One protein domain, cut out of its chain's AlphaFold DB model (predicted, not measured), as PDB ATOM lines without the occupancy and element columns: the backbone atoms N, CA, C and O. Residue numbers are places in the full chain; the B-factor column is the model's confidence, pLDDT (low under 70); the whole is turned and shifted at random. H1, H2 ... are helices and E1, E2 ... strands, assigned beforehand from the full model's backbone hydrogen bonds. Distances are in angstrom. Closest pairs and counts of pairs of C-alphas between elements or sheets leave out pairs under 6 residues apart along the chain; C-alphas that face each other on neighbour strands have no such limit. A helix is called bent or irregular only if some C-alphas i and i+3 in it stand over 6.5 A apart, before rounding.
ATOM      1  N   THR A  25     392.521 295.634 151.573       92.88
ATOM      2  CA  THR A  25     392.342 294.298 152.137       92.88
ATOM      3  C   THR A  25     392.983 293.264 151.223       92.88
ATOM      4  O   THR A  25     393.009 293.424 150.001       92.88
ATOM      5  N   PHE A  26     393.510 292.195 151.812       93.25
ATOM      6  CA  PHE A  26     394.179 291.130 151.068       93.25
ATOM      7  C   PHE A  26     393.465 289.812 151.327       93.25
ATOM      8  O   PHE A  26     393.452 289.315 152.451       93.25
ATOM      9  N   GLN A  27     392.849 289.267 150.283       93.69
ATOM     10  CA  GLN A  27     392.186 287.969 150.323       93.69
ATOM     11  C   GLN A  27     393.216 286.865 150.095       93.69
ATOM     12  O   GLN A  27     393.961 286.896 149.116       93.69
ATOM     13  N   MET A  28     393.248 285.890 150.993       90.62
ATOM     14  CA  MET A  28     394.021 284.660 150.862       90.62
ATOM     15  C   MET A  28     393.120 283.472 151.190       90.62
ATOM     16  O   MET A  28     391.994 283.642 151.660       90.62
ATOM     17  N   GLU A  29     393.595 282.260 150.919       87.12
ATOM     18  CA  GLU A  29     392.800 281.053 151.121       87.12
ATOM     19  C   GLU A  29     392.240 280.997 152.556       87.12
ATOM     20  O   GLU A  29     392.978 280.962 153.542       87.12
ATOM     21  N   HIS A  30     390.908 281.056 152.661       87.94
ATOM     22  CA  HIS A  30     390.139 281.055 153.910       87.94
ATOM     23  C   HIS A  30     390.382 282.224 154.887       87.94
ATOM     24  O   HIS A  30     389.943 282.137 156.042       87.94
ATOM     25  N   ALA A  31     391.031 283.319 154.473       94.31
ATOM     26  CA  ALA A  31     391.224 284.486 155.335       94.31
ATOM     27  C   ALA A  31     391.326 285.827 154.590       94.31
ATOM     28  O   ALA A  31     391.990 285.941 153.563       94.31
ATOM     29  N   THR A  32     390.753 286.876 155.186       96.06
ATOM     30  CA  THR A  32     390.984 288.271 154.778       96.06
ATOM     31  C   THR A  32     391.966 288.948 155.729       96.06
ATOM     32  O   THR A  32     391.814 288.848 156.945       96.06
ATOM     33  N   TYR A  33     392.932 289.689 155.197       95.50
ATOM     34  CA  TYR A  33     393.893 290.469 155.977       95.50
ATOM     35  C   TYR A  33     393.648 291.972 155.847       95.50
ATOM     36  O   TYR A  33     393.314 292.466 154.767       95.50
ATOM     37  N   TYR A  34     393.858 292.694 156.949       94.62
ATOM     38  CA  TYR A  34     393.657 294.142 157.058       94.62
ATOM     39  C   TYR A  34     394.868 294.811 157.714       94.62
ATOM     40  O   TYR A  34     395.625 294.162 158.442       94.62
ATOM     41  N   ALA A  35     395.009 296.121 157.493       92.25
ATOM     42  CA  ALA A  35     396.014 296.974 158.130       92.25
ATOM     43  C   ALA A  35     397.443 296.427 158.009       92.25
ATOM     44  O   ALA A  35     398.072 296.083 159.010       92.25
ATOM     45  N   ALA A  36     397.933 296.276 156.775       91.69
ATOM     46  CA  ALA A  36     399.258 295.720 156.508       91.69
ATOM     47  C   ALA A  36     399.499 294.370 157.215       91.69
ATOM     48  O   ALA A  36     400.541 294.149 157.828       91.69
ATOM     49  N   PHE A  37     398.520 293.464 157.112       92.81
ATOM     50  CA  PHE A  37     398.560 292.109 157.678       92.81
ATOM     51  C   PHE A  37     398.592 292.039 159.209       92.81
ATOM     52  O   PHE A  37     398.877 290.976 159.758       92.81
ATOM     53  N   ARG A  38     398.270 293.125 159.921       92.50
ATOM     54  CA  ARG A  38     398.111 293.072 161.378       92.50
ATOM     55  C   ARG A  38     396.882 292.265 161.781       92.50
ATOM     56  O   ARG A  38     396.966 291.450 162.693       92.50
ATOM     57  N   TYR A  39     395.756 292.471 161.106       94.12
ATOM     58  CA  TYR A  39     394.514 291.780 161.443       94.12
ATOM     59  C   TYR A  39     394.194 290.699 160.425       94.12
ATOM     60  O   TYR A  39     394.409 290.876 159.223       94.12
ATOM     61  N   ARG A  40     393.624 289.602 160.918       95.50
ATOM     62  CA  ARG A  40     393.180 288.460 160.123       95.50
ATOM     63  C   ARG A  40     391.737 288.135 160.457       95.50
ATOM     64  O   ARG A  40     391.403 287.935 161.620       95.50
ATOM     65  N   PHE A  41     390.923 287.989 159.424       95.94
ATOM     66  CA  PHE A  41     389.570 287.477 159.518       95.94
ATOM     67  C   PHE A  41     389.503 286.091 158.886       95.94
ATOM     68  O   PHE A  41     389.563 285.955 157.667       95.94
ATOM     69  N   LYS A  42     389.445 285.052 159.717       93.56
ATOM     70  CA  LYS A  42     389.507 283.649 159.298       93.56
ATOM     71  C   LYS A  42     388.094 283.081 159.121       93.56
ATOM     72  O   LYS A  42     387.294 283.129 160.059       93.56
ATOM     73  N   VAL A  43     387.807 282.535 157.934       88.56
ATOM     74  CA  VAL A  43     386.506 281.955 157.517       88.56
ATOM     75  C   VAL A  43     385.308 282.871 157.825       88.56
ATOM     76  O   VAL A  43     384.251 282.403 158.245       88.56
ATOM     77  N   ASP A  44     385.495 284.190 157.716       83.62
ATOM     78  CA  ASP A  44     384.494 285.211 158.070       83.62
ATOM     79  C   ASP A  44     383.840 284.983 159.448       83.62
ATOM     80  O   ASP A  44     382.661 285.276 159.661       83.62
ATOM     81  N   ARG A  45     384.591 284.388 160.383       90.06
ATOM     82  CA  ARG A  45     384.115 283.986 161.711       90.06
ATOM     83  C   ARG A  45     384.989 284.555 162.819       90.06
ATOM     84  O   ARG A  45     384.461 285.214 163.704       90.06
ATOM     85  N   ILE A  46     386.303 284.364 162.736       94.88
ATOM     86  CA  ILE A  46     387.237 284.744 163.805       94.88
ATOM     87  C   ILE A  46     388.043 285.960 163.358       94.88
ATOM     88  O   ILE A  46     388.785 285.870 162.376       94.88
ATOM     89  N   PHE A  47     387.919 287.075 164.075       96.38
ATOM     90  CA  PHE A  47     388.699 288.287 163.843       96.38
ATOM     91  C   PHE A  47     389.811 288.418 164.892       96.38
ATOM     92  O   PHE A  47     389.548 288.617 166.079       96.38
ATOM     93  N   THR A  48     391.062 288.309 164.446       94.69
ATOM     94  CA  THR A  48     392.256 288.242 165.301       94.69
ATOM     95  C   THR A  48     393.213 289.389 164.985       94.69
ATOM     96  O   THR A  48     393.494 289.660 163.816       94.69
ATOM     97  N   ASP A  49     393.782 290.007 166.018       92.56
ATOM     98  CA  ASP A  49     395.002 290.812 165.907       92.56
ATOM     99  C   ASP A  49     396.225 289.896 166.023       92.56
ATOM    100  O   ASP A  49     396.485 289.297 167.068       92.56
ATOM    101  N   LEU A  50     396.976 289.765 164.932       91.81
ATOM    102  CA  LEU A  50     398.128 288.873 164.842       91.81
ATOM    103  C   LEU A  50     399.344 289.387 165.613       91.81
ATOM    104  O   LEU A  50     400.212 288.588 165.957       91.81
ATOM    105  N   TRP A  51     399.426 290.690 165.887       89.06
ATOM    106  CA  TRP A  51     400.554 291.255 166.632       89.06
ATOM    107  C   TRP A  51     400.438 290.946 168.121       89.06
ATOM    108  O   TRP A  51     401.417 290.547 168.747       89.06
ATOM    109  N   THR A  52     399.232 291.083 168.670       86.69
ATOM    110  CA  THR A  52     398.945 290.785 170.081       86.69
ATOM    111  C   THR A  52     398.525 289.333 170.313       86.69
ATOM    112  O   THR A  52     398.525 288.874 171.452       86.69
ATOM    113  N   LYS A  53     398.241 288.583 169.238       88.19
ATOM    114  CA  LYS A  53     397.715 287.206 169.268       88.19
ATOM    115  C   LYS A  53     396.401 287.114 170.045       88.19
ATOM    116  O   LYS A  53     396.199 286.191 170.831       88.19
ATOM    117  N   THR A  54     395.520 288.079 169.801       89.50
ATOM    118  CA  THR A  54     394.275 288.253 170.552       89.50
ATOM    119  C   THR A  54     393.084 288.208 169.603       89.50
ATOM    120  O   THR A  54     393.057 288.896 168.578       89.50
ATOM    121  N   ALA A  55     392.101 287.374 169.931       93.00
ATOM    122  CA  ALA A  55     390.835 287.291 169.222       93.00
ATOM    123  C   ALA A  55     389.913 288.419 169.711       93.00
ATOM    124  O   ALA A  55     389.452 288.421 170.849       93.00
ATOM    125  N   LEU A  56     389.656 289.393 168.840       94.00
ATOM    126  CA  LEU A  56     388.729 290.497 169.110       94.00
ATOM    127  C   LEU A  56     387.274 290.041 168.984       94.00
ATOM    128  O   LEU A  56     386.400 290.535 169.697       94.00
ATOM    129  N   GLU A  57     387.020 289.090 168.084       95.69
ATOM    130  CA  GLU A  57     385.742 288.397 167.972       95.69
ATOM    131  C   GLU A  57     385.964 286.942 167.554       95.69
ATOM    132  O   GLU A  57     386.655 286.668 166.570       95.69
ATOM    133  N   SER A  58     385.378 286.019 168.307       91.81
ATOM    134  CA  SER A  58     385.557 284.577 168.120       91.81
ATOM    135  C   SER A  58     384.531 283.995 167.157       91.81
ATOM    136  O   SER A  58     384.846 283.110 166.361       91.81
ATOM    137  N   ASP A  59     383.310 284.528 167.191       93.44
ATOM    138  CA  ASP A  59     382.184 284.048 166.401       93.44
ATOM    139  C   ASP A  59     381.398 285.225 165.837       93.44
ATOM    140  O   ASP A  59     380.393 285.672 166.386       93.44
ATOM    141  N   CYS A  60     381.881 285.752 164.715       96.50
ATOM    142  CA  CYS A  60     381.273 286.888 164.048       96.50
ATOM    143  C   CYS A  60     380.029 286.482 163.244       96.50
ATOM    144  O   CYS A  60     380.074 285.640 162.339       96.50
ATOM    145  N   PHE A  61     378.913 287.147 163.531       97.12
ATOM    146  CA  PHE A  61     377.637 286.993 162.841       97.12
ATOM    147  C   PHE A  61     377.461 287.999 161.702       97.12
ATOM    148  O   PHE A  61     376.866 287.664 160.680       97.12
ATOM    149  N   ALA A  62     378.003 289.207 161.844       97.88
ATOM    150  CA  ALA A  62     378.052 290.202 160.779       97.88
ATOM    151  C   ALA A  62     379.188 291.197 161.010       97.88
ATOM    152  O   ALA A  62     379.554 291.488 162.147       97.88
ATOM    153  N   TYR A  63     379.706 291.768 159.926       97.94
ATOM    154  CA  TYR A  63     380.724 292.805 159.995       97.94
ATOM    155  C   TYR A  63     380.568 293.836 158.882       97.94
ATOM    156  O   TYR A  63     379.906 293.597 157.869       97.94
ATOM    157  N   LYS A  64     381.198 294.994 159.079       97.25
ATOM    158  CA  LYS A  64     381.280 296.066 158.091       97.25
ATOM    159  C   LYS A  64     382.663 296.693 158.143       97.25
ATOM    160  O   LYS A  64     383.104 297.139 159.196       97.25
ATOM    161  N   TYR A  65     383.338 296.719 157.002       95.31
ATOM    162  CA  TYR A  65     384.618 297.398 156.846       95.31
ATOM    163  C   TYR A  65     384.388 298.795 156.259       95.31
ATOM    164  O   TYR A  65     383.874 298.921 155.150       95.31
ATOM    165  N   GLU A  66     384.769 299.828 157.007       92.75
ATOM    166  CA  GLU A  66     384.750 301.234 156.599       92.75
ATOM    167  C   GLU A  66     386.052 301.880 157.079       92.75
ATOM    168  O   GLU A  66     386.112 302.371 158.206       92.75
ATOM    169  N   TYR A  67     387.105 301.854 156.249       90.19
ATOM    170  CA  TYR A  67     388.422 302.385 156.620       90.19
ATOM    171  C   TYR A  67     388.305 303.772 157.294       90.19
ATOM    172  O   TYR A  67     387.641 304.657 156.746       90.19
ATOM    173  N   PRO A  68     388.940 303.990 158.463       92.38
ATOM    174  CA  PRO A  68     389.933 303.129 159.116       92.38
ATOM    175  C   PRO A  68     389.366 302.105 160.111       92.38
ATOM    176  O   PRO A  68     390.114 301.570 160.921       92.38
ATOM    177  N   TYR A  69     388.068 301.820 160.080       95.00
ATOM    178  CA  TYR A  69     387.409 300.956 161.052       95.00
ATOM    179  C   TYR A  69     386.907 299.647 160.448       95.00
ATOM    180  O   TYR A  69     386.533 299.552 159.276       95.00
ATOM    181  N   ILE A  70     386.830 298.634 161.299       96.56
ATOM    182  CA  ILE A  70     385.975 297.475 161.079       96.56
ATOM    183  C   ILE A  70     385.024 297.336 162.262       96.56
ATOM    184  O   ILE A  70     385.431 297.396 163.421       96.56
ATOM    185  N   PHE A  71     383.747 297.176 161.950       98.12
ATOM    186  CA  PHE A  71     382.685 296.945 162.913       98.12
ATOM    187  C   PHE A  71     382.310 295.470 162.878       98.12
ATOM    188  O   PHE A  71     382.178 294.893 161.798       98.12
ATOM    189  N   LEU A  72     382.136 294.872 164.048       98.31
ATOM    190  CA  LEU A  72     381.874 293.452 164.243       98.31
ATOM    191  C   LEU A  72     380.671 293.289 165.170       98.31
ATOM    192  O   LEU A  72     380.571 293.973 166.189       98.31
ATOM    193  N   TYR A  73     379.804 292.348 164.829       98.25
ATOM    194  CA  TYR A  73     378.757 291.802 165.681       98.25
ATOM    195  C   TYR A  73     378.975 290.294 165.777       98.25
ATOM    196  O   TYR A  73     379.054 289.619 164.744       98.25
ATOM    197  N   GLY A  74     379.102 289.765 166.989       97.19
ATOM    198  CA  GLY A  74     379.383 288.352 167.227       97.19
ATOM    199  C   GLY A  74     379.027 287.900 168.636       97.19
ATOM    200  O   GLY A  74     378.402 288.641 169.395       97.19
ATOM    201  N   ILE A  75     379.417 286.674 168.990       95.50
ATOM    202  CA  ILE A  75     379.100 286.086 170.299       95.50
ATOM    203  C   ILE A  75     379.645 286.927 171.460       95.50
ATOM    204  O   ILE A  75     378.986 287.038 172.494       95.50
ATOM    205  N   GLY A  76     380.805 287.568 171.273       95.75
ATOM    206  CA  GLY A  76     381.426 288.436 172.271       95.75
ATOM    207  C   GLY A  76     380.765 289.810 172.412       95.75
ATOM    208  O   GLY A  76     381.158 290.580 173.289       95.75
ATOM    209  N   GLY A  77     379.775 290.139 171.580       97.75
ATOM    210  CA  GLY A  77     379.083 291.428 171.568       97.75
ATOM    211  C   GLY A  77     379.409 292.256 170.326       97.75
ATOM    212  O   GLY A  77     379.447 291.744 169.205       97.75
ATOM    213  N   TYR A  78     379.623 293.556 170.526       98.38
ATOM    214  CA  TYR A  78     379.812 294.529 169.451       98.38
ATOM    215  C   TYR A  78     381.193 295.158 169.544       98.38
ATOM    216  O   TYR A  78     381.633 295.554 170.620       98.38
ATOM    217  N   THR A  79     381.891 295.251 168.415       97.81
ATOM    218  CA  THR A  79     383.267 295.762 168.387       97.81
ATOM    219  C   THR A  79     383.441 296.755 167.259       97.81
ATOM    220  O   THR A  79     383.072 296.461 166.127       97.81
ATOM    221  N   LYS A  80     384.054 297.897 167.540       97.12
ATOM    222  CA  LYS A  80     384.605 298.815 166.545       97.12
ATOM    223  C   LYS A  80     386.113 298.793 166.710       97.12
ATOM    224  O   LYS A  80     386.620 299.257 167.722       97.12
ATOM    225  N   VAL A  81     386.824 298.254 165.735       95.19
ATOM    226  CA  VAL A  81     388.284 298.165 165.768       95.19
ATOM    227  C   VAL A  81     388.850 299.260 164.892       95.19
ATOM    228  O   VAL A  81     388.483 299.367 163.719       95.19
ATOM    229  N   ASN A  82     389.753 300.055 165.452       92.62
ATOM    230  CA  ASN A  82     390.549 300.976 164.665       92.62
ATOM    231  C   ASN A  82     391.754 300.244 164.075       92.62
ATOM    232  O   ASN A  82     392.564 299.661 164.792       92.62
ATOM    233  N   LEU A  83     391.846 300.265 162.752       90.88
ATOM    234  CA  LEU A  83     392.856 299.549 161.990       90.88
ATOM    235  C   LEU A  83     394.145 300.358 161.815       90.88
ATOM    236  O   LEU A  83     395.147 299.802 161.371       90.88
ATOM    237  N   ILE A  84     394.150 301.649 162.156       83.75
ATOM    238  CA  ILE A  84     395.368 302.457 162.144       83.75
ATOM    239  C   ILE A  84     396.175 302.164 163.420       83.75
ATOM    240  O   ILE A  84     395.665 302.324 164.530       83.75
ATOM    241  N   PRO A  85     397.453 301.770 163.301       69.25
ATOM    242  CA  PRO A  85     398.327 301.618 164.457       69.25
ATOM    243  C   PRO A  85     398.488 302.936 165.231       69.25
ATOM    244  O   PRO A  85     398.683 303.989 164.629       69.25
ATOM    245  N   PHE A  86     398.474 302.862 166.567       66.88
ATOM    246  CA  PHE A  86     398.794 303.964 167.496       66.88
ATOM    247  C   PHE A  86     397.870 305.193 167.470       66.88
ATOM    248  O   PHE A  86     398.147 306.161 168.178       66.88
ATOM    249  N   TYR A  87     396.790 305.185 166.685       64.31
ATOM    250  CA  TYR A  87     395.891 306.329 166.571       64.31
ATOM    251  C   TYR A  87     394.433 305.894 166.643       64.31
ATOM    252  O   TYR A  87     393.991 305.131 165.794       64.31
ATOM    253  N   GLY A  88     393.695 306.442 167.611       68.38
ATOM    254  CA  GLY A  88     392.270 306.212 167.860       68.38
ATOM    255  C   GLY A  88     391.956 304.939 168.655       68.38
ATOM    256  O   GLY A  88     392.837 304.157 168.993       68.38
ATOM    257  N   GLU A  89     390.678 304.771 168.978       84.50
ATOM    258  CA  GLU A  89     390.217 303.852 170.023       84.50
ATOM    259  C   GLU A  89     389.478 302.650 169.427       84.50
ATOM    260  O   GLU A  89     388.650 302.793 168.520       84.50
ATOM    261  N   THR A  90     389.799 301.454 169.922       91.62
ATOM    262  CA  THR A  90     388.963 300.267 169.718       91.62
ATOM    263  C   THR A  90     387.884 300.267 170.788       91.62
ATOM    264  O   THR A  90     388.201 300.394 171.958       91.62
ATOM    265  N   ILE A  91     386.622 300.093 170.421       95.50
ATOM    266  CA  ILE A  91     385.511 300.016 171.376       95.50
ATOM    267  C   ILE A  91     384.971 298.593 171.358       95.50
ATOM    268  O   ILE A  91     384.676 298.061 170.285       95.50
ATOM    269  N   LYS A  92     384.803 297.981 172.531       96.50
ATOM    270  CA  LYS A  92     384.137 296.686 172.700       96.50
ATOM    271  C   LYS A  92     382.981 296.839 173.683       96.50
ATOM    272  O   LYS A  92     383.201 297.005 174.878       96.50
ATOM    273  N   VAL A  93     381.753 296.732 173.181       97.81
ATOM    274  CA  VAL A  93     380.558 296.568 174.019       97.81
ATOM    275  C   VAL A  93     380.388 295.075 174.282       97.81
ATOM    276  O   VAL A  93     380.106 294.303 173.359       97.81
ATOM    277  N   VAL A  94     380.643 294.657 175.519       97.00
ATOM    278  CA  VAL A  94     380.895 293.252 175.853       97.00
ATOM    279  C   VAL A  94     379.632 292.491 176.198       97.00
ATOM    280  O   VAL A  94     378.813 292.933 177.003       97.00
ATOM    281  N   ASN A  95     379.516 291.284 175.648       97.00
ATOM    282  CA  ASN A  95     378.609 290.275 176.175       97.00
ATOM    283  C   ASN A  95     379.219 289.683 177.449       97.00
ATOM    284  O   ASN A  95     380.034 288.763 177.393       97.00
ATOM    285  N   GLU A  96     378.848 290.234 178.603       93.56
ATOM    286  CA  GLU A  96     379.403 289.828 179.898       93.56
ATOM    287  C   GLU A  96     379.309 288.328 180.144       93.56
ATOM    288  O   GLU A  96     380.269 287.717 180.606       93.56
ATOM    289  N   THR A  97     378.158 287.730 179.840       93.56
ATOM    290  CA  THR A  97     377.918 286.321 180.137       93.56
ATOM    291  C   THR A  97     378.848 285.418 179.338       93.56
ATOM    292  O   THR A  97     379.354 284.444 179.880       93.56
ATOM    293  N   TYR A  98     379.141 285.784 178.087       92.88
ATOM    294  CA  TYR A  98     380.131 285.082 177.275       92.88
ATOM    295  C   TYR A  98     381.524 285.144 177.903       92.88
ATOM    296  O   TYR A  98     382.172 284.117 178.093       92.88
ATOM    297  N   TYR A  99     381.976 286.339 178.279       92.31
ATOM    298  CA  TYR A  99     383.330 286.512 178.798       92.31
ATOM    299  C   TYR A  99     383.544 285.931 180.198       92.31
ATOM    300  O   TYR A  99     384.664 285.536 180.503       92.31
ATOM    301  N   ARG A 100     382.499 285.810 181.029       90.62
ATOM    302  CA  ARG A 100     382.584 285.122 182.335       90.62
ATOM    303  C   ARG A 100     382.980 283.650 182.211       90.62
ATOM    304  O   ARG A 100     383.535 283.100 183.156       90.62
ATOM    305  N   ASN A 101     382.708 283.034 181.063       86.12
ATOM    306  CA  ASN A 101     383.003 281.626 180.809       86.12
ATOM    307  C   ASN A 101     384.395 281.413 180.185       86.12
ATOM    308  O   ASN A 101     384.790 280.272 179.952       86.12
ATOM    309  N   ILE A 102     385.149 282.484 179.904       86.69
ATOM    310  CA  ILE A 102     386.492 282.397 179.318       86.69
ATOM    311  C   ILE A 102     387.532 282.637 180.414       86.69
ATOM    312  O   ILE A 102     387.592 283.746 180.948       86.69
ATOM    313  N   PRO A 103     388.377 281.645 180.739       85.25
ATOM    314  CA  PRO A 103     389.372 281.808 181.784       85.25
ATOM    315  C   PRO A 103     390.504 282.745 181.338       85.25
ATOM    316  O   PRO A 103     390.888 282.771 180.167       85.25
ATOM    317  N   ASP A 104     391.037 283.525 182.279       85.31
ATOM    318  CA  ASP A 104     392.025 284.576 181.995       85.31
ATOM    319  C   ASP A 104     393.400 284.053 181.568       85.31
ATOM    320  O   ASP A 104     394.152 284.745 180.881       85.31
ATOM    321  N   ASP A 105     393.733 282.819 181.938       78.88
ATOM    322  CA  ASP A 105     394.960 282.142 181.528       78.88
ATOM    323  C   ASP A 105     394.842 281.469 180.147       78.88
ATOM    324  O   ASP A 105     395.840 280.954 179.627       78.88
ATOM    325  N   LEU A 106     393.668 281.522 179.501       77.19
ATOM    326  CA  LEU A 106     393.478 280.986 178.158       77.19
ATOM    327  C   LEU A 106     394.259 281.813 177.133       77.19
ATOM    328  O   LEU A 106     393.921 282.951 176.818       77.19
ATOM    329  N   ARG A 107     395.280 281.200 176.535       71.94
ATOM    330  CA  ARG A 107     396.002 281.763 175.388       71.94
ATOM    331  C   ARG A 107     395.584 281.022 174.120       71.94
ATOM    332  O   ARG A 107     396.043 279.911 173.867       71.94
ATOM    333  N   SER A 108     394.712 281.636 173.323       78.62
ATOM    334  CA  SER A 108     394.201 281.075 172.068       78.62
ATOM    335  C   SER A 108     394.138 282.145 170.975       78.62
ATOM    336  O   SER A 108     393.894 283.315 171.254       78.62
ATOM    337  N   ASP A 109     394.350 281.750 169.714       74.00
ATOM    338  CA  ASP A 109     394.145 282.636 168.556       74.00
ATOM    339  C   ASP A 109     392.673 282.692 168.101       74.00
ATOM    340  O   ASP A 109     392.341 283.404 167.147       74.00
ATOM    341  N   VAL A 110     391.800 281.954 168.798       83.50
ATOM    342  CA  VAL A 110     390.359 281.830 168.542       83.50
ATOM    343  C   VAL A 110     389.516 282.423 169.672       83.50
ATOM    344  O   VAL A 110     388.423 282.920 169.416       83.50
ATOM    345  N   LEU A 111     390.012 282.404 170.910       87.12
ATOM    346  CA  LEU A 111     389.312 282.872 172.109       87.12
ATOM    347  C   LEU A 111     390.244 283.757 172.935       87.12
ATOM    348  O   LEU A 111     391.411 283.420 173.124       87.12
ATOM    349  N   SER A 112     389.717 284.856 173.462       89.12
ATOM    350  CA  SER A 112     390.450 285.734 174.373       89.12
ATOM    351  C   SER A 112     389.538 286.189 175.499       89.12
ATOM    352  O   SER A 112     388.372 286.496 175.253       89.12
ATOM    353  N   SER A 113     390.060 286.225 176.727       91.25
ATOM    354  CA  SER A 113     389.331 286.780 177.872       91.25
ATOM    355  C   SER A 113     389.307 288.314 177.819       91.25
ATOM    356  O   SER A 113     390.046 288.941 177.050       91.25
ATOM    357  N   LEU A 114     388.479 288.941 178.663       91.12
ATOM    358  CA  LEU A 114     388.510 290.400 178.820       91.12
ATOM    359  C   LEU A 114     389.841 290.886 179.391       91.12
ATOM    360  O   LEU A 114     390.333 291.916 178.933       91.12
ATOM    361  N   SER A 115     390.451 290.143 180.325       89.69
ATOM    362  CA  SER A 115     391.777 290.491 180.848       89.69
ATOM    363  C   SER A 115     392.810 290.494 179.729       89.69
ATOM    364  O   SER A 115     393.529 291.475 179.562       89.69
ATOM    365  N   GLN A 116     392.819 289.464 178.874       89.19
ATOM    366  CA  GLN A 116     393.739 289.413 177.738       89.19
ATOM    367  C   GLN A 116     393.527 290.577 176.760       89.19
ATOM    368  O   GLN A 116     394.509 291.151 176.280       89.19
ATOM    369  N   LEU A 117     392.275 290.923 176.441       89.75
ATOM    370  CA  LEU A 117     391.961 292.063 175.575       89.75
ATOM    371  C   LEU A 117     392.500 293.370 176.168       89.75
ATOM    372  O   LEU A 117     393.188 294.121 175.473       89.75
ATOM    373  N   ASN A 118     392.251 293.590 177.459       89.12
ATOM    374  CA  ASN A 118     392.688 294.775 178.185       89.12
ATOM    375  C   ASN A 118     394.223 294.851 178.310       89.12
ATOM    376  O   ASN A 118     394.810 295.901 178.085       89.12
ATOM    377  N   GLU A 119     394.903 293.735 178.585       88.56
ATOM    378  CA  GLU A 119     396.373 293.652 178.623       88.56
ATOM    379  C   GLU A 119     397.009 293.919 177.253       88.56
ATOM    380  O   GLU A 119     398.044 294.575 177.156       88.56
ATOM    381  N   SER A 120     396.396 293.401 176.186       86.88
ATOM    382  CA  SER A 120     396.943 293.462 174.824       86.88
ATOM    383  C   SER A 120     396.848 294.855 174.211       86.88
ATOM    384  O   SER A 120     397.727 295.263 173.453       86.88
ATOM    385  N   TYR A 121     395.754 295.558 174.497       83.62
ATOM    386  CA  TYR A 121     395.466 296.869 173.923       83.62
ATOM    387  C   TYR A 121     395.741 298.012 174.902       83.62
ATOM    388  O   TYR A 121     395.865 299.150 174.452       83.62
ATOM    389  N   LEU A 122     395.896 297.727 176.201       78.56
ATOM    390  CA  LEU A 122     396.069 298.708 177.272       78.56
ATOM    391  C   LEU A 122     395.059 299.858 177.109       78.56
ATOM    392  O   LEU A 122     393.858 299.636 177.026       78.56
ATOM    393  N   TRP A 123     395.546 301.090 176.989       70.62
ATOM    394  CA  TRP A 123     394.755 302.312 176.803       70.62
ATOM    395  C   TRP A 123     394.159 302.472 175.390       70.62
ATOM    396  O   TRP A 123     393.508 303.470 175.110       70.62
ATOM    397  N   GLY A 124     394.405 301.527 174.480       85.38
ATOM    398  CA  GLY A 124     393.900 301.529 173.105       85.38
ATOM    399  C   GLY A 124     392.564 300.805 172.910       85.38
ATOM    400  O   GLY A 124     392.069 300.769 171.778       85.38
ATOM    401  N   ILE A 125     392.000 300.211 173.971       90.25
ATOM    402  CA  ILE A 125     390.664 299.610 173.959       90.25
ATOM    403  C   ILE A 125     389.778 300.182 175.066       90.25
ATOM    404  O   ILE A 125     390.164 300.247 176.229       90.25
ATOM    405  N   GLU A 126     388.554 300.528 174.697       93.56
ATOM    406  CA  GLU A 126     387.486 300.887 175.610       93.56
ATOM    407  C   GLU A 126     386.529 299.709 175.768       93.56
ATOM    408  O   GLU A 126     385.831 299.315 174.825       93.56
ATOM    409  N   ILE A 127     386.490 299.138 176.970       94.44
ATOM    410  CA  ILE A 127     385.528 298.099 177.328       94.44
ATOM    411  C   ILE A 127     384.273 298.760 177.907       94.44
ATOM    412  O   ILE A 127     384.343 299.449 178.923       94.44
ATOM    413  N   ARG A 128     383.118 298.520 177.281       96.00
ATOM    414  CA  ARG A 128     381.811 299.055 177.686       96.00
ATOM    415  C   ARG A 128     380.792 297.942 177.918       96.00
ATOM    416  O   ARG A 128     380.859 296.894 177.286       96.00
ATOM    417  N   TYR A 129     379.804 298.201 178.773       95.31
ATOM    418  CA  TYR A 129     378.715 297.264 179.128       95.31
ATOM    419  C   TYR A 129     377.334 297.713 178.621       95.31
ATOM    420  O   TYR A 129     376.301 297.055 178.806       95.31
ATOM    421  N   ASP A 130     377.329 298.864 177.968       94.50
ATOM    422  CA  ASP A 130     376.210 299.468 177.285       94.50
ATOM    423  C   ASP A 130     376.752 300.301 176.118       94.50
ATOM    424  O   ASP A 130     377.955 300.371 175.853       94.50
ATOM    425  N   PHE A 131     375.830 300.897 175.386       96.19
ATOM    426  CA  PHE A 131     376.118 301.692 174.205       96.19
ATOM    427  C   PHE A 131     375.884 303.195 174.465       96.19
ATOM    428  O   PHE A 131     375.889 303.992 173.526       96.19
ATOM    429  N   ILE A 132     375.624 303.593 175.717       93.25
ATOM    430  CA  ILE A 132     375.301 304.974 176.077       93.25
ATOM    431  C   ILE A 132     376.520 305.856 175.797       93.25
ATOM    432  O   ILE A 132     377.661 305.516 176.108       93.25
ATOM    433  N   GLY A 133     376.273 307.005 175.168       92.19
ATOM    434  CA  GLY A 133     377.323 307.949 174.789       92.19
ATOM    435  C   GLY A 133     378.151 307.531 173.570       92.19
ATOM    436  O   GLY A 133     379.060 308.271 173.197       92.19
ATOM    437  N   LEU A 134     377.851 306.397 172.922       94.62
ATOM    438  CA  LEU A 134     378.455 306.088 171.627       94.62
ATOM    439  C   LEU A 134     377.917 307.022 170.532       94.62
ATOM    440  O   LEU A 134     376.747 307.416 170.566       94.62
ATOM    441  N   PRO A 135     378.734 307.360 169.516       94.38
ATOM    442  CA  PRO A 135     378.281 308.172 168.396       94.38
ATOM    443  C   PRO A 135     377.078 307.541 167.689       94.38
ATOM    444  O   PRO A 135     377.094 306.349 167.384       94.38
ATOM    445  N   LYS A 136     376.078 308.354 167.317       94.50
ATOM    446  CA  LYS A 136     374.884 307.891 166.581       94.50
ATOM    447  C   LYS A 136     375.234 307.049 165.347       94.50
ATOM    448  O   LYS A 136     374.634 306.008 165.126       94.50
ATOM    449  N   ARG A 137     376.274 307.437 164.600       95.25
ATOM    450  CA  ARG A 137     376.773 306.662 163.452       95.25
ATOM    451  C   ARG A 137     377.216 305.245 163.836       95.25
ATOM    452  O   ARG A 137     376.939 304.311 163.091       95.25
ATOM    453  N   ASP A 138     377.908 305.087 164.961       96.12
ATOM    454  CA  ASP A 138     378.369 303.774 165.422       96.12
ATOM    455  C   ASP A 138     377.167 302.916 165.856       96.12
ATOM    456  O   ASP A 138     377.092 301.744 165.489       96.12
ATOM    457  N   ILE A 139     376.185 303.517 166.544       97.38
ATOM    458  CA  ILE A 139     374.907 302.872 166.894       97.38
ATOM    459  C   ILE A 139     374.165 302.386 165.646       97.38
ATOM    460  O   ILE A 139     373.734 301.233 165.597       97.38
ATOM    461  N   ASP A 140     374.034 303.237 164.628       97.00
ATOM    462  CA  ASP A 140     373.330 302.905 163.387       97.00
ATOM    463  C   ASP A 140     374.015 301.742 162.652       97.00
ATOM    464  O   ASP A 140     373.346 300.818 162.180       97.00
ATOM    465  N   ILE A 141     375.353 301.731 162.612       98.12
ATOM    466  CA  ILE A 141     376.124 300.616 162.047       98.12
ATOM    467  C   ILE A 141     375.911 299.342 162.869       98.12
ATOM    468  O   ILE A 141     375.671 298.282 162.291       98.12
ATOM    469  N   PHE A 142     375.950 299.406 164.201       98.19
ATOM    470  CA  PHE A 142     375.703 298.230 165.037       98.19
ATOM    471  C   PHE A 142     374.289 297.668 164.852       98.19
ATOM    472  O   PHE A 142     374.146 296.452 164.728       98.19
ATOM    473  N   LYS A 143     373.264 298.517 164.720       97.75
ATOM    474  CA  LYS A 143     371.893 298.088 164.381       97.75
ATOM    475  C   LYS A 143     371.824 297.422 163.009       97.75
ATOM    476  O   LYS A 143     371.168 296.390 162.837       97.75
ATOM    477  N   GLU A 144     372.531 297.971 162.022       98.06
ATOM    478  CA  GLU A 144     372.649 297.370 160.692       98.06
ATOM    479  C   GLU A 144     373.269 295.963 160.768       98.06
ATOM    480  O   GLU A 144     372.745 295.019 160.162       98.06
ATOM    481  N   LEU A 145     374.358 295.812 161.530       98.38
ATOM    482  CA  LEU A 145     375.048 294.538 161.731       98.38
ATOM    483  C   LEU A 145     374.186 293.522 162.467       98.38
ATOM    484  O   LEU A 145     374.085 292.386 162.009       98.38
ATOM    485  N   GLN A 146     373.521 293.932 163.545       97.62
ATOM    486  CA  GLN A 146     372.586 293.094 164.286       97.62
ATOM    487  C   GLN A 146     371.534 292.515 163.338       97.62
ATOM    488  O   GLN A 146     371.354 291.299 163.283       97.62
ATOM    489  N   ARG A 147     370.883 293.363 162.524       97.31
ATOM    490  CA  ARG A 147     369.873 292.939 161.540       97.31
ATOM    491  C   ARG A 147     370.438 291.953 160.514       97.31
ATOM    492  O   ARG A 147     369.789 290.952 160.223       97.31
ATOM    493  N   LYS A 148     371.627 292.224 159.968       97.25
ATOM    494  CA  LYS A 148     372.293 291.350 158.983       97.25
ATOM    495  C   LYS A 148     372.746 290.018 159.588       97.25
ATOM    496  O   LYS A 148     372.706 288.999 158.907       97.25
ATOM    497  N   GLY A 149     373.163 290.021 160.851       96.69
ATOM    498  CA  GLY A 149     373.724 288.860 161.537       96.69
ATOM    499  C   GLY A 149     372.695 287.918 162.156       96.69
ATOM    500  O   GLY A 149     373.071 286.808 162.527       96.69
ATOM    501  N   ARG A 150     371.410 288.306 162.252       94.50
ATOM    502  CA  ARG A 150     370.364 287.503 162.925       94.50
ATOM    503  C   ARG A 150     370.304 286.065 162.421       94.50
ATOM    504  O   ARG A 150     370.266 285.134 163.219       94.50
ATOM    505  N   GLU A 151     370.328 285.871 161.106       94.94
ATOM    506  CA  GLU A 151     370.264 284.531 160.520       94.94
ATOM    507  C   GLU A 151     371.504 283.699 160.873       94.94
ATOM    508  O   GLU A 151     371.384 282.544 161.287       94.94
ATOM    509  N   LYS A 152     372.703 284.292 160.786       94.56
ATOM    510  CA  LYS A 152     373.957 283.610 161.133       94.56
ATOM    511  C   LYS A 152     374.016 283.263 162.624       94.56
ATOM    512  O   LYS A 152     374.439 282.158 162.947       94.56
ATOM    513  N   LYS A 153     373.506 284.133 163.506       94.69
ATOM    514  CA  LYS A 153     373.321 283.860 164.944       94.69
ATOM    515  C   LYS A 153     372.385 282.668 165.174       94.69
ATOM    516  O   LYS A 153     372.740 281.742 165.895       94.69
ATOM    517  N   VAL A 154     371.218 282.637 164.525       91.75
ATOM    518  CA  VAL A 154     370.270 281.509 164.635       91.75
ATOM    519  C   VAL A 154     370.892 280.204 164.131       91.75
ATOM    520  O   VAL A 154     370.744 279.159 164.764       91.75
ATOM    521  N   ASN A 155     371.613 280.247 163.012       90.56
ATOM    522  CA  ASN A 155     372.287 279.072 162.463       90.56
ATOM    523  C   ASN A 155     373.439 278.596 163.356       90.56
ATOM    524  O   ASN A 155     373.626 277.391 163.503       90.56
ATOM    525  N   TYR A 156     374.170 279.516 163.988       88.94
ATOM    526  CA  TYR A 156     375.164 279.195 165.009       88.94
ATOM    527  C   TYR A 156     374.523 278.432 166.179       88.94
ATOM    528  O   TYR A 156     374.950 277.320 166.476       88.94
ATOM    529  N   ILE A 157     373.409 278.932 166.730       85.38
ATOM    530  CA  ILE A 157     372.648 278.270 167.811       85.38
ATOM    531  C   ILE A 157     372.197 276.857 167.433       85.38
ATOM    532  O   ILE A 157     372.343 275.913 168.213       85.38
ATOM    533  N   LYS A 158     371.688 276.674 166.212       85.38
ATOM    534  CA  LYS A 158     371.280 275.348 165.721       85.38
ATOM    535  C   LYS A 158     372.455 274.379 165.597       85.38
ATOM    536  O   LYS A 158     372.290 273.195 165.859       85.38
ATOM    537  N   ARG A 159     373.628 274.862 165.176       84.00
ATOM    538  CA  ARG A 159     374.820 274.019 165.014       84.00
ATOM    539  C   ARG A 159     375.387 273.615 166.366       84.00
ATOM    540  O   ARG A 159     375.573 272.429 166.591       84.00
ATOM    541  N   GLU A 160     375.608 274.565 167.264       80.81
ATOM    542  CA  GLU A 160     376.199 274.279 168.576       80.81
ATOM    543  C   GLU A 160     375.296 273.368 169.420       80.81
ATOM    544  O   GLU A 160     375.779 272.415 170.026       80.81
ATOM    545  N   SER A 161     373.969 273.552 169.358       76.12
ATOM    546  CA  SER A 161     373.027 272.658 170.054       76.12
ATOM    547  C   SER A 161     373.024 271.215 169.533       76.12
ATOM    548  O   SER A 161     372.675 270.305 170.280       76.12
ATOM    549  N   TYR A 162     373.437 270.982 168.283       75.50
ATOM    550  CA  TYR A 162     373.577 269.636 167.722       75.50
ATOM    551  C   TYR A 162     374.847 268.920 168.207       75.50
ATOM    552  O   TYR A 162     374.835 267.705 168.395       75.50
ATOM    553  N   TYR A 163     375.950 269.653 168.391       69.00
ATOM    554  CA  TYR A 163     377.254 269.073 168.740       69.00
ATOM    555  C   TYR A 163     377.496 268.937 170.242       69.00
ATOM    556  O   TYR A 163     378.404 268.219 170.658       69.00
ATOM    557  N   ALA A 164     376.704 269.610 171.062       70.62
ATOM    558  CA  ALA A 164     376.925 269.617 172.489       70.62
ATOM    559  C   ALA A 164     376.326 268.377 173.171       70.62
ATOM    560  O   ALA A 164     375.133 268.292 173.454       70.62
ATOM    561  N   SER A 165     377.186 267.403 173.466       68.25
ATOM    562  CA  SER A 165     376.847 266.229 174.280       68.25
ATOM    563  C   SER A 165     376.980 266.475 175.788       68.25
ATOM    564  O   SER A 165     376.522 265.659 176.585       68.25
ATOM    565  N   ASP A 166     377.634 267.570 176.186       76.50
ATOM    566  CA  ASP A 166     377.870 267.933 177.582       76.50
ATOM    567  C   ASP A 166     376.840 268.966 178.058       76.50
ATOM    568  O   ASP A 166     376.731 270.074 177.524       76.50
ATOM    569  N   LYS A 167     376.092 268.597 179.100       77.12
ATOM    570  CA  LYS A 167     375.076 269.445 179.723       77.12
ATOM    571  C   LYS A 167     375.670 270.746 180.276       77.12
ATOM    572  O   LYS A 167     375.034 271.785 180.141       77.12
ATOM    573  N   LYS A 168     376.877 270.703 180.853       80.06
ATOM    574  CA  LYS A 168     377.527 271.890 181.426       80.06
ATOM    575  C   LYS A 168     377.895 272.891 180.331       80.06
ATOM    576  O   LYS A 168     377.565 274.068 180.436       80.06
ATOM    577  N   PHE A 169     378.510 272.402 179.254       74.25
ATOM    578  CA  PHE A 169     378.835 273.225 178.089       74.25
ATOM    579  C   PHE A 169     377.578 273.869 177.484       74.25
ATOM    580  O   PHE A 169     377.591 275.048 177.136       74.25
ATOM    581  N   MET A 170     376.465 273.128 177.416       76.81
ATOM    582  CA  MET A 170     375.191 273.675 176.939       76.81
ATOM    583  C   MET A 170     374.636 274.798 177.808       76.81
ATOM    584  O   MET A 170     374.101 275.764 177.269       76.81
ATOM    585  N   GLU A 171     374.742 274.684 179.131       80.00
ATOM    586  CA  GLU A 171     374.287 275.725 180.053       80.00
ATOM    587  C   GLU A 171     375.097 277.020 179.862       80.00
ATOM    588  O   GLU A 171     374.510 278.076 179.617       80.00
ATOM    589  N   GLU A 172     376.432 276.930 179.844       80.94
ATOM    590  CA  GLU A 172     377.335 278.072 179.610       80.94
ATOM    591  C   GLU A 172     377.116 278.718 178.228       80.94
ATOM    592  O   GLU A 172     377.107 279.948 178.076       80.94
ATOM    593  N   TYR A 173     376.885 277.889 177.210       80.00
ATOM    594  CA  TYR A 173     376.575 278.327 175.854       80.00
ATOM    595  C   TYR A 173     375.256 279.106 175.780       80.00
ATOM    596  O   TYR A 173     375.207 280.219 175.248       80.00
ATOM    597  N   ILE A 174     374.180 278.535 176.327       84.19
ATOM    598  CA  ILE A 174     372.853 279.160 176.354       84.19
ATOM    599  C   ILE A 174     372.918 280.498 177.087       84.19
ATOM    600  O   ILE A 174     372.336 281.482 176.632       84.19
ATOM    601  N   ASP A 175     373.642 280.555 178.199       87.38
ATOM    602  CA  ASP A 175     373.790 281.779 178.974       87.38
ATOM    603  C   ASP A 175     374.575 282.849 178.206       87.38
ATOM    604  O   ASP A 175     374.175 284.017 178.196       87.38
ATOM    605  N   SER A 176     375.609 282.458 177.456       88.06
ATOM    606  CA  SER A 176     376.317 283.360 176.539       88.06
ATOM    607  C   SER A 176     375.368 283.951 175.488       88.06
ATOM    608  O   SER A 176     375.390 285.156 175.241       88.06
ATOM    609  N   ILE A 177     374.477 283.143 174.905       90.94
ATOM    610  CA  ILE A 177     373.479 283.621 173.935       90.94
ATOM    611  C   ILE A 177     372.469 284.575 174.584       90.94
ATOM    612  O   ILE A 177     372.204 285.637 174.020       90.94
ATOM    613  N   LYS A 178     371.965 284.257 175.783       91.88
ATOM    614  CA  LYS A 178     371.063 285.151 176.532       91.88
ATOM    615  C   LYS A 178     371.719 286.496 176.836       91.88
ATOM    616  O   LYS A 178     371.065 287.530 176.738       91.88
ATOM    617  N   GLY A 179     373.004 286.496 177.196       94.56
ATOM    618  CA  GLY A 179     373.764 287.728 177.413       94.56
ATOM    619  C   GLY A 179     373.811 288.604 176.158       94.56
ATOM    620  O   GLY A 179     373.580 289.813 176.233       94.56
ATOM    621  N   LEU A 180     373.991 287.988 174.986       96.06
ATOM    622  CA  LEU A 180     373.927 288.700 173.712       96.06
ATOM    623  C   LEU A 180     372.512 289.206 173.400       96.06
ATOM    624  O   LEU A 180     372.377 290.329 172.933       96.06
ATOM    625  N   ASP A 181     371.460 288.429 173.681       95.75
ATOM    626  CA  ASP A 181     370.064 288.873 173.516       95.75
ATOM    627  C   ASP A 181     369.738 290.105 174.383       95.75
ATOM    628  O   ASP A 181     369.027 291.010 173.946       95.75
ATOM    629  N   ILE A 182     370.293 290.179 175.597       95.75
ATOM    630  CA  ILE A 182     370.145 291.349 176.476       95.75
ATOM    631  C   ILE A 182     370.825 292.579 175.862       95.75
ATOM    632  O   ILE A 182     370.233 293.659 175.859       95.75
ATOM    633  N   LEU A 183     372.045 292.441 175.329       96.44
ATOM    634  CA  LEU A 183     372.719 293.536 174.622       96.44
ATOM    635  C   LEU A 183     371.965 293.967 173.365       96.44
ATOM    636  O   LEU A 183     371.817 295.160 173.119       96.44
ATOM    637  N   ASP A 184     371.489 293.000 172.587       96.44
ATOM    638  CA  ASP A 184     370.712 293.217 171.371       96.44
ATOM    639  C   ASP A 184     369.472 294.069 171.669       96.44
ATOM    640  O   ASP A 184     369.199 295.032 170.954       96.44
ATOM    641  N   LYS A 185     368.776 293.774 172.772       95.62
ATOM    642  CA  LYS A 185     367.644 294.574 173.243       95.62
ATOM    643  C   LYS A 185     368.066 295.977 173.689       95.62
ATOM    644  O   LYS A 185     367.464 296.954 173.256       95.62
ATOM    645  N   LYS A 186     369.137 296.097 174.488       95.44
ATOM    646  CA  LYS A 186     369.685 297.408 174.888       95.44
ATOM    647  C   LYS A 186     370.004 298.279 173.668       95.44
ATOM    648  O   LYS A 186     369.768 299.479 173.710       95.44
ATOM    649  N   LEU A 187     370.536 297.695 172.591       96.00
ATOM    650  CA  LEU A 187     370.833 298.418 171.354       96.00
ATOM    651  C   LEU A 187     369.563 298.920 170.653       96.00
ATOM    652  O   LEU A 187     369.536 300.050 170.160       96.00
ATOM    653  N   GLU A 188     368.519 298.092 170.593       93.56
ATOM    654  CA  GLU A 188     367.216 298.462 170.025       93.56
ATOM    655  C   GLU A 188     366.571 299.628 170.798       93.56
ATOM    656  O   GLU A 188     366.081 300.576 170.177       93.56
ATOM    657  N   ASP A 189     366.681 299.616 172.130       92.56
ATOM    658  CA  ASP A 189     366.093 300.616 173.033       92.56
ATOM    659  C   ASP A 189     366.750 302.017 172.923       92.56
ATOM    660  O   ASP A 189     366.159 303.018 173.315       92.56
ATOM    661  N   ILE A 190     367.932 302.156 172.301       87.44
ATOM    662  CA  ILE A 190     368.681 303.439 172.188       87.44
ATOM    663  C   ILE A 190     368.015 304.492 171.288       87.44
ATOM    664  O   ILE A 190     368.534 305.583 171.076       87.44
TER     665      ILE A 190
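AT A GLANCE: This is residues 25 to 190 of the 195 residues of an uncharacterized protein of Dialister sp (UniProt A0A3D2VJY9). The five-stranded sheet E6 to E10 makes the middle layer, with a second five-stranded sheet, E1 to E5, partly face to face with it, strands crossed, and H2 on that same side. The long helices H3 and H4 cover its other face; H3 is bent, and its arm H3b and the first part of H4 run past the strands to make one end of the longest axis. The printed part has 166 residues, with four named helices and ten strands in the order E1 to E9, H1, H2, E10, H3, H4; each sheet runs in the order of its numbers, the first antiparallel, the second mixed. The class is mixed, helices and strands, and the whole is compact, with a radius of gyration of the C-alphas of 15.1 A and spans of 44 by 35 by 29 A.

HOW THE PARTS SIT: Begin with E1, residues 26 to 28, then E2, 31 to 34, E3, 39 to 42, E4, 46 to 49, and E5, 54 to 57: a meander, each strand the antiparallel neighbour of the one before. Look across its four hairpins for N 28 and O 31, N 32 and O 41, N 40 and O 48, and N 49 and O 54, each 2.9 A apart. E5 runs on into E6, residues 60 to 66, across a break of 2 residues at 98 degrees. With E7, residues 69 to 74, E8, 77 to 82, and E9, 90 to 94, E6 makes a second meander; find N 64 and O 71 at 2.9 A, N 72 and O 79 at 2.8 A, and N 80 and O 91 at 2.8 A. E10, residues 125 to 128, is parallel to E9, with N 126 and O 90 2.8 A apart. The two sheets form a sandwich, two sheets face to face, 11.0 A centre to centre where they face each other, their strands at 40 degrees. Between E9 and E10 come H1, residues 96 to 100, and H2, residues 114 to 124, a strand-helix-strand unit with a right-handed crossover. H2 is over E10 at a height over the sheet of 7.8 A, and its closest C-alpha pair with E5 is Thr 54 and Leu 117, 6.7 A. H2 is irregular, with C-alphas 120 and 123 9.3 A apart. By its hydrogen bonds H3, residues 136 to 163, was assigned as one helix, but it is bent: C-alphas 148 and 151 are 7.3 A apart, and arms H3a, 136 to 148, and H3b, 151 to 163, stand at a steep tilt of 52 degrees. H3a is on the opposite face from H2, 8.6 A over the sheet; its closest C-alphas with E6 are Leu 145 and Ala 62, 5.4 A. H4, residues 167 to 189, is on the same face as H3a; the sheet E6 to E10 stands in three layers, helices on both faces of a sheet, with H3a, H3b and H4 on one face and H2 on the other. With residues 184 to 188 alone H4 touches H3a, C-alphas of Leu 187 and Lys 143 closest at 7.1 A, at a steep tilt of 47 degrees, opposite ways. With residues 172 to 180 alone it touches H1, C-alphas of Ser 176 and Tyr 98 closest at 4.2 A. Every O i to N i+4 pair is within hydrogen-bond range in H1, H3a, H3b and H4, and 5 of 7 in H2.

IN THESE COORDINATES: Find C-alpha 26 at (394.179, 291.130, 151.068), where E1 begins. E6 runs 16.5 A from first to last C-alpha, E7 16.2 A and E8 16.4 A. H3a starts at C-alpha 136, (374.884, 307.891, 166.581), and measures 18.4 A; H3b measures 18.9 A. H4 runs 33.1 A to C-alpha 189 at (366.093, 300.616, 173.033).

THE WHOLE: The two C-alphas farthest apart, those of Tyr 87 and Ser 165, are 45.1 A apart. The printed part has no cut, and its long link is H1 to H2, 13 residues. Mean pLDDT of the printed part is 90.2; look for values under 70 at residues 85 to 88, 163 and 165.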